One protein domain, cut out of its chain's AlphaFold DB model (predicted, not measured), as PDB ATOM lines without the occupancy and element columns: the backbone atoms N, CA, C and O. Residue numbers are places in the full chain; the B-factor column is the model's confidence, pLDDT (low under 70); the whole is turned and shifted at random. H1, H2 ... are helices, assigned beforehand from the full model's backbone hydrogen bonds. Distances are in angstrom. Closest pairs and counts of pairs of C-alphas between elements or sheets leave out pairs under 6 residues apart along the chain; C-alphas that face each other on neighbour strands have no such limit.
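This is residues 5 to 70 of the 167 residues of an uncharacterized protein of Ornithinibacillus sp (UniProt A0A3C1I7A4). The model is an open, flat frame with an empty middle: the long helices H2 and H3 make two sides, and the chain folds back after H3 to bring H4 near H1 and the first residues of H2. The printed part has 66 residues with four named helices, H1 to H4 in order, and no named strand: all helix. It is loose, radius of gyration of the C-alphas 14.8 A, spanning 37 by 34 by 17 A.

H1, residues 5 to 8, and H4, residues 62 to 70, only just touch, with 3 pairs of C-alphas within 8 A; the closest are Leu 6 and Tyr 63, 7.0 A. H2, residues 14 to 30, and H4 only just touch, only at their ends, with 3 such pairs from residues 14 to 17 of H2 alone; the closest C-alphas are Glu 14 and Tyr 63, 6.6 A. H3, residues 37 to 54, touches no helix. Every O i to N i+4 pair is within hydrogen-bond range in H2, H3 and H4; H1 is too short for one.

H1 begins at C-alpha 5 (27.514, -36.033, 53.689). H2 is 24.5 A long, H3 25.6 A. H4 ends at C-alpha 70 (39.731, -46.069, 54.486).

The printed part has no cut, no long link and no printed residue under 70.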
ATOM      1  N   GLU A   5      28.519 -34.993  53.661       85.00
ATOM      2  CA  GLU A   5      27.514 -36.033  53.689       85.00
ATOM      3  C   GLU A   5      28.146 -37.423  53.816       85.00
ATOM      4  O   GLU A   5      27.591 -38.282  54.499       85.00
ATOM      5  N   LEU A   6      29.344 -37.620  53.253       86.50
ATOM      6  CA  LEU A   6      30.121 -38.856  53.401       86.50
ATOM      7  C   LEU A   6      30.694 -39.064  54.812       86.50
ATOM      8  O   LEU A   6      31.157 -40.162  55.112       86.50
ATOM      9  N   PHE A   7      30.698 -38.039  55.672       80.62
ATOM     10  CA  PHE A   7      31.131 -38.183  57.066       80.62
ATOM     11  C   PHE A   7      30.013 -38.719  57.961       80.62
ATOM     12  O   PHE A   7      30.288 -39.465  58.897       80.62
ATOM     13  N   TYR A   8      28.768 -38.337  57.676       80.94
ATOM     14  CA  TYR A   8      27.609 -38.675  58.506       80.94
ATOM     15  C   TYR A   8      26.836 -39.890  57.997       80.94
ATOM     16  O   TYR A   8      26.125 -40.523  58.773       80.94
ATOM     17  N   ASN A   9      26.973 -40.226  56.713       87.00
ATOM     18  CA  ASN A   9      26.206 -41.288  56.080       87.00
ATOM     19  C   ASN A   9      27.125 -42.388  55.557       87.00
ATOM     20  O   ASN A   9      28.175 -42.127  54.965       87.00
ATOM     21  N   GLN A  10      26.693 -43.634  55.736       84.75
ATOM     22  CA  GLN A  10      27.343 -44.791  55.137       84.75
ATOM     23  C   GLN A  10      26.576 -45.222  53.889       84.75
ATOM     24  O   GLN A  10      25.362 -45.398  53.924       84.75
ATOM     25  N   PHE A  11      27.305 -45.417  52.791       90.88
ATOM     26  CA  PHE A  11      26.740 -45.859  51.522       90.88
ATOM     27  C   PHE A  11      27.409 -47.150  51.068       90.88
ATOM     28  O   PHE A  11      28.632 -47.210  50.907       90.88
ATOM     29  N   GLU A  12      26.587 -48.165  50.817       89.62
ATOM     30  CA  GLU A  12      27.028 -49.484  50.350       89.62
ATOM     31  C   GLU A  12      27.668 -49.433  48.955       89.62
ATOM     32  O   GLU A  12      28.546 -50.234  48.641       89.62
ATOM     33  N   SER A  13      27.260 -48.471  48.126       92.75
ATOM     34  CA  SER A  13      27.744 -48.302  46.759       92.75
ATOM     35  C   SER A  13      27.845 -46.825  46.368       92.75
ATOM     36  O   SER A  13      27.217 -45.950  46.970       92.75
ATOM     37  N   GLU A  14      28.635 -46.551  45.326       93.12
ATOM     38  CA  GLU A  14      28.712 -45.221  44.705       93.12
ATOM     39  C   GLU A  14      27.350 -44.798  44.132       93.12
ATOM     40  O   GLU A  14      26.985 -43.630  44.208       93.12
ATOM     41  N   GLU A  15      26.573 -45.750  43.614       94.62
ATOM     42  CA  GLU A  15      25.231 -45.511  43.079       94.62
ATOM     43  C   GLU A  15      24.265 -45.032  44.168       94.62
ATOM     44  O   GLU A  15      23.605 -44.012  43.986       94.62
ATOM     45  N   ASN A  16      24.258 -45.685  45.337       93.75
ATOM     46  CA  ASN A  16      23.417 -45.279  46.467       93.75
ATOM     47  C   ASN A  16      23.762 -43.860  46.938       93.75
ATOM     48  O   ASN A  16      22.871 -43.071  47.247       93.75
ATOM     49  N   TYR A  17      25.054 -43.524  46.959       93.19
ATOM     50  CA  TYR A  17      25.523 -42.180  47.286       93.19
ATOM     51  C   TYR A  17      25.044 -41.134  46.268       93.19
ATOM     52  O   TYR A  17      24.551 -40.075  46.655       93.19
ATOM     53  N   LEU A  18      25.150 -41.424  44.968       92.25
ATOM     54  CA  LEU A  18      24.702 -40.505  43.919       92.25
ATOM     55  C   LEU A  18      23.181 -40.309  43.938       92.25
ATOM     56  O   LEU A  18      22.722 -39.180  43.775       92.25
ATOM     57  N   LEU A  19      22.415 -41.374  44.188       94.31
ATOM     58  CA  LEU A  19      20.961 -41.309  44.334       94.31
ATOM     59  C   LEU A  19      20.550 -40.440  45.528       94.31
ATOM     60  O   LEU A  19      19.716 -39.552  45.372       94.31
ATOM     61  N   ALA A  20      21.172 -40.633  46.694       92.56
ATOM     62  CA  ALA A  20      20.907 -39.802  47.870       92.56
ATOM     63  C   ALA A  20      21.260 -38.329  47.619       92.56
ATOM     64  O   ALA A  20      20.514 -37.426  47.987       92.56
ATOM     65  N   LYS A  21      22.374 -38.074  46.924       91.00
ATOM     66  CA  LYS A  21      22.796 -36.717  46.565       91.00
ATOM     67  C   LYS A  21      21.815 -36.024  45.623       91.00
ATOM     68  O   LYS A  21      21.606 -34.817  45.742       91.00
ATOM     69  N   GLU A  22      21.226 -36.769  44.692       92.94
ATOM     70  CA  GLU A  22      20.162 -36.264  43.828       92.94
ATOM     71  C   GLU A  22      18.924 -35.898  44.650       92.94
ATOM     72  O   GLU A  22      18.444 -34.771  44.559       92.94
ATOM     73  N   GLN A  23      18.480 -36.805  45.522       92.25
ATOM     74  CA  GLN A  23      17.326 -36.588  46.397       92.25
ATOM     75  C   GLN A  23      17.508 -35.352  47.281       92.25
ATOM     76  O   GLN A  23      16.645 -34.480  47.301       92.25
ATOM     77  N   TRP A  24      18.660 -35.200  47.938       89.88
ATOM     78  CA  TRP A  24      18.935 -34.021  48.764       89.88
ATOM     79  C   TRP A  24      18.967 -32.725  47.962       89.88
ATOM     80  O   TRP A  24      18.572 -31.672  48.464       89.88
ATOM     81  N   ARG A  25      19.417 -32.775  46.705       89.19
ATOM     82  CA  ARG A  25      19.370 -31.616  45.814       89.19
ATOM     83  C   ARG A  25      17.930 -31.249  45.464       89.19
ATOM     84  O   ARG A  25      17.598 -30.066  45.469       89.19
ATOM     85  N   GLU A  26      17.082 -32.230  45.176       90.88
ATOM     86  CA  GLU A  26      15.654 -32.013  44.934       90.88
ATOM     87  C   GLU A  26      14.946 -31.465  46.181       90.88
ATOM     88  O   GLU A  26      14.207 -30.485  46.089       90.88
ATOM     89  N   GLU A  27      15.220 -32.024  47.360       89.62
ATOM     90  CA  GLU A  27      14.689 -31.546  48.641       89.62
ATOM     91  C   GLU A  27      15.126 -30.106  48.937       89.62
ATOM     92  O   GLU A  27      14.296 -29.265  49.286       89.62
ATOM     93  N   ALA A  28      16.406 -29.781  48.734       87.38
ATOM     94  CA  ALA A  28      16.918 -28.423  48.898       87.38
ATOM     95  C   ALA A  28      16.269 -27.440  47.908       87.38
ATOM     96  O   ALA A  28      15.921 -26.318  48.285       87.38
ATOM     97  N   ASN A  29      16.044 -27.866  46.660       87.81
ATOM     98  CA  ASN A  29      15.365 -27.065  45.640       87.81
ATOM     99  C   ASN A  29      13.870 -26.859  45.937       87.81
ATOM    100  O   ASN A  29      13.299 -25.866  45.500       87.81
ATOM    101  N   ASN A  30      13.239 -27.751  46.694       90.81
ATOM    102  CA  ASN A  30      11.835 -27.621  47.095       90.81
ATOM    103  C   ASN A  30      11.664 -27.021  48.503       90.81
ATOM    104  O   ASN A  30      10.538 -26.825  48.962       90.81
ATOM    105  N   SER A  31      12.765 -26.726  49.201       88.69
ATOM    106  CA  SER A  31      12.741 -26.198  50.563       88.69
ATOM    107  C   SER A  31      12.209 -24.761  50.599       88.69
ATOM    108  O   SER A  31      12.650 -23.926  49.811       88.69
ATOM    109  N   PRO A  32      11.344 -24.403  51.564       86.56
ATOM    110  CA  PRO A  32      10.946 -23.012  51.781       86.56
ATOM    111  C   PRO A  32      12.090 -22.135  52.328       86.56
ATOM    112  O   PRO A  32      11.944 -20.918  52.396       86.56
ATOM    113  N   TYR A  33      13.225 -22.733  52.710       86.31
ATOM    114  CA  TYR A  33      14.399 -22.060  53.277       86.31
ATOM    115  C   TYR A  33      15.558 -21.960  52.277       86.31
ATOM    116  O   TYR A  33      16.718 -22.165  52.640       86.31
ATOM    117  N   GLN A  34      15.265 -21.690  51.001       86.44
ATOM    118  CA  GLN A  34      16.326 -21.519  50.012       86.44
ATOM    119  C   GLN A  34      17.234 -20.335  50.367       86.44
ATOM    120  O   GLN A  34      16.739 -19.281  50.777       86.44
ATOM    121  N   PRO A  35      18.558 -20.476  50.180       86.62
ATOM    122  CA  PRO A  35      19.470 -19.362  50.356       86.62
ATOM    123  C   PRO A  35      19.176 -18.271  49.325       86.62
ATOM    124  O   PRO A  35      18.877 -18.541  48.160       86.62
ATOM    125  N   THR A  36      19.315 -17.022  49.745       89.00
ATOM    126  CA  THR A  36      19.223 -15.862  48.857       89.00
ATOM    127  C   THR A  36      20.384 -15.842  47.856       89.00
ATOM    128  O   THR A  36      21.469 -16.369  48.118       89.00
ATOM    129  N   GLU A  37      20.209 -15.169  46.715       88.75
ATOM    130  CA  GLU A  37      21.273 -15.032  45.705       88.75
ATOM    131  C   GLU A  37      22.568 -14.440  46.290       88.75
ATOM    132  O   GLU A  37      23.673 -14.885  45.966       88.75
ATOM    133  N   ASN A  38      22.438 -13.484  47.216       90.69
ATOM    134  CA  ASN A  38      23.568 -12.869  47.909       90.69
ATOM    135  C   ASN A  38      24.322 -13.862  48.804       90.69
ATOM    136  O   ASN A  38      25.553 -13.819  48.865       90.69
ATOM    137  N   GLU A  39      23.618 -14.767  49.486       89.06
ATOM    138  CA  GLU A  39      24.236 -15.809  50.313       89.06
ATOM    139  C   GLU A  39      24.968 -16.836  49.453       89.06
ATOM    140  O   GLU A  39      26.102 -17.208  49.769       89.06
ATOM    141  N   VAL A  40      24.368 -17.244  48.330       88.19
ATOM    142  CA  VAL A  40      25.002 -18.143  47.356       88.19
ATOM    143  C   VAL A  40      26.277 -17.512  46.796       88.19
ATOM    144  O   VAL A  40      27.333 -18.153  46.773       88.19
ATOM    145  N   PHE A  41      26.214 -16.239  46.396       91.75
ATOM    146  CA  PHE A  41      27.370 -15.507  45.881       91.75
ATOM    147  C   PHE A  41      28.478 -15.369  46.933       91.75
ATOM    148  O   PHE A  41      29.644 -15.663  46.655       91.75
ATOM    149  N   SER A  42      28.113 -14.983  48.157       90.81
ATOM    150  CA  SER A  42      29.054 -14.817  49.269       90.81
ATOM    151  C   SER A  42      29.743 -16.136  49.619       90.81
ATOM    152  O   SER A  42      30.972 -16.184  49.699       90.81
ATOM    153  N   ARG A  43      28.980 -17.234  49.729       87.50
ATOM    154  CA  ARG A  43      29.525 -18.580  49.955       87.50
ATOM    155  C   ARG A  43      30.491 -18.989  48.853       87.50
ATOM    156  O   ARG A  43      31.587 -19.457  49.160       87.50
ATOM    157  N   LYS A  44      30.133 -18.788  47.582       89.12
ATOM    158  CA  LYS A  44      30.995 -19.142  46.444       89.12
ATOM    159  C   LYS A  44      32.305 -18.355  46.459       89.12
ATOM    160  O   LYS A  44      33.369 -18.940  46.271       89.12
ATOM    161  N   ARG A  45      32.245 -17.049  46.738       91.06
ATOM    162  CA  ARG A  45      33.431 -16.190  46.838       91.06
ATOM    163  C   ARG A  45      34.370 -16.642  47.956       91.06
ATOM    164  O   ARG A  45      35.565 -16.775  47.711       91.06
ATOM    165  N   ILE A  46      33.833 -16.903  49.151       87.81
ATOM    166  CA  ILE A  46      34.616 -17.393  50.297       87.81
ATOM    167  C   ILE A  46      35.238 -18.753  49.972       87.81
ATOM    168  O   ILE A  46      36.424 -18.960  50.202       87.81
ATOM    169  N   SER A  47      34.459 -19.663  49.385       84.88
ATOM    170  CA  SER A  47      34.929 -21.005  49.023       84.88
ATOM    171  C   SER A  47      36.102 -20.956  48.052       84.88
ATOM    172  O   SER A  47      37.099 -21.635  48.269       84.88
ATOM    173  N   ASN A  48      35.997 -20.134  47.004       86.06
ATOM    174  CA  ASN A  48      37.063 -19.979  46.019       86.06
ATOM    175  C   ASN A  48      38.319 -19.373  46.651       86.06
ATOM    176  O   ASN A  48      39.402 -19.911  46.464       86.06
ATOM    177  N   TYR A  49      38.159 -18.321  47.460       87.44
ATOM    178  CA  TYR A  49      39.272 -17.716  48.192       87.44
ATOM    179  C   TYR A  49      40.011 -18.749  49.056       87.44
ATOM    180  O   TYR A  49      41.230 -18.841  48.992       87.44
ATOM    181  N   LEU A  50      39.276 -19.566  49.818       85.06
ATOM    182  CA  LEU A  50      39.870 -20.604  50.663       85.06
ATOM    183  C   LEU A  50      40.574 -21.692  49.846       85.06
ATOM    184  O   LEU A  50      41.627 -22.162  50.258       85.06
ATOM    185  N   ILE A  51      40.011 -22.106  48.708       83.38
ATOM    186  CA  ILE A  51      40.634 -23.115  47.839       83.38
ATOM    187  C   ILE A  51      41.959 -22.593  47.270       83.38
ATOM    188  O   ILE A  51      42.954 -23.319  47.308       83.38
ATOM    189  N   ASP A  52      41.971 -21.349  46.786       84.88
ATOM    190  CA  ASP A  52      43.138 -20.741  46.145       84.88
ATOM    191  C   ASP A  52      44.253 -20.428  47.156       84.88
ATOM    192  O   ASP A  52      45.426 -20.694  46.887       84.88
ATOM    193  N   ASP A  53      43.895 -19.912  48.336       88.56
ATOM    194  CA  ASP A  53      44.850 -19.512  49.376       88.56
ATOM    195  C   ASP A  53      45.439 -20.723  50.121       88.56
ATOM    196  O   ASP A  53      46.656 -20.856  50.263       88.56
ATOM    197  N   LEU A  54      44.585 -21.671  50.529       85.62
ATOM    198  CA  LEU A  54      45.002 -22.847  51.303       85.62
ATOM    199  C   LEU A  54      45.546 -23.988  50.429       85.62
ATOM    200  O   LEU A  54      45.974 -25.010  50.966       85.62
ATOM    201  N   LYS A  55      45.526 -23.837  49.096       83.56
ATOM    202  CA  LYS A  55      45.979 -24.846  48.118       83.56
ATOM    203  C   LYS A  55      45.379 -26.230  48.382       83.56
ATOM    204  O   LYS A  55      46.065 -27.251  48.303       83.56
ATOM    205  N   ILE A  56      44.093 -26.264  48.725       78.19
ATOM    206  CA  ILE A  56      43.405 -27.513  49.057       78.19
ATOM    207  C   ILE A  56      43.344 -28.376  47.788       78.19
ATOM    208  O   ILE A  56      42.853 -27.901  46.760       78.19
ATOM    209  N   PRO A  57      43.807 -29.638  47.827       80.69
ATOM    210  CA  PRO A  57      43.772 -30.501  46.659       80.69
ATOM    211  C   PRO A  57      42.329 -30.730  46.203       80.69
ATOM    212  O   PRO A  57      41.419 -30.963  47.004       80.69
ATOM    213  N   ARG A  58      42.119 -30.679  44.888       81.81
ATOM    214  CA  ARG A  58      40.829 -31.008  44.288       81.81
ATOM    215  C   ARG A  58      40.610 -32.520  44.359       81.81
ATOM    216  O   ARG A  58      41.442 -33.289  43.889       81.81
ATOM    217  N   ILE A  59      39.474 -32.926  44.921       86.50
ATOM    218  CA  ILE A  59      39.027 -34.320  44.959       86.50
ATOM    219  C   ILE A  59      37.920 -34.474  43.919       86.50
ATOM    220  O   ILE A  59      36.837 -33.919  44.090       86.50
ATOM    221  N   ASP A  60      38.193 -35.208  42.842       86.00
ATOM    222  CA  ASP A  60      37.231 -35.361  41.742       86.00
ATOM    223  C   ASP A  60      36.070 -36.294  42.097       86.00
ATOM    224  O   ASP A  60      34.931 -36.047  41.709       86.00
ATOM    225  N   ASN A  61      36.345 -37.350  42.868       89.19
ATOM    226  CA  ASN A  61      35.336 -38.289  43.342       89.19
ATOM    227  C   ASN A  61      35.466 -38.485  44.862       89.19
ATOM    228  O   ASN A  61      36.283 -39.299  45.308       89.19
ATOM    229  N   PRO A  62      34.683 -37.739  45.663       89.38
ATOM    230  CA  PRO A  62      34.730 -37.813  47.120       89.38
ATOM    231  C   PRO A  62      34.466 -39.221  47.664       89.38
ATOM    232  O   PRO A  62      35.195 -39.671  48.546       89.38
ATOM    233  N   TYR A  63      33.498 -39.949  47.095       91.19
ATOM    234  CA  TYR A  63      33.159 -41.304  47.535       91.19
ATOM    235  C   TYR A  63      34.351 -42.253  47.377       91.19
ATOM    236  O   TYR A  63      34.803 -42.869  48.342       91.19
ATOM    237  N   ARG A  64      34.933 -42.323  46.174       91.31
ATOM    238  CA  ARG A  64      36.094 -43.187  45.905       91.31
ATOM    239  C   ARG A  64      37.317 -42.782  46.713       91.31
ATOM    240  O   ARG A  64      38.064 -43.658  47.149       91.31
ATOM    241  N   TYR A  65      37.520 -41.484  46.918       90.75
ATOM    242  CA  TYR A  65      38.607 -40.980  47.747       90.75
ATOM    243  C   TYR A  65      38.481 -41.486  49.188       90.75
ATOM    244  O   TYR A  65      39.412 -42.112  49.693       90.75
ATOM    245  N   VAL A  66      37.312 -41.312  49.816       89.50
ATOM    246  CA  VAL A  66      37.052 -41.791  51.184       89.50
ATOM    247  C   VAL A  66      37.245 -43.306  51.283       89.50
ATOM    248  O   VAL A  66      37.926 -43.776  52.193       89.50
ATOM    249  N   GLN A  67      36.730 -44.071  50.317       88.75
ATOM    250  CA  GLN A  67      36.908 -45.527  50.274       88.75
ATOM    251  C   GLN A  67      38.383 -45.938  50.152       88.75
ATOM    252  O   GLN A  67      38.819 -46.890  50.798       88.75
ATOM    253  N   THR A  68      39.165 -45.223  49.342       91.19
ATOM    254  CA  THR A  68      40.598 -45.501  49.159       91.19
ATOM    255  C   THR A  68      41.371 -45.223  50.443       91.19
ATOM    256  O   THR A  68      42.063 -46.111  50.937       91.19
ATOM    257  N   VAL A  69      41.169 -44.046  51.040       89.50
ATOM    258  CA  VAL A  69      41.801 -43.658  52.310       89.50
ATOM    259  C   VAL A  69      41.433 -44.630  53.430       89.50
ATOM    260  O   VAL A  69      42.295 -45.004  54.223       89.50
ATOM    261  N   LYS A  70      40.174 -45.080  53.496       87.88
ATOM    262  CA  LYS A  70      39.731 -46.069  54.486       87.88
ATOM    263  C   LYS A  70      40.512 -47.378  54.355       87.88
ATOM    264  O   LYS A  70      41.113 -47.819  55.330       87.88
TER     265      LYS A  70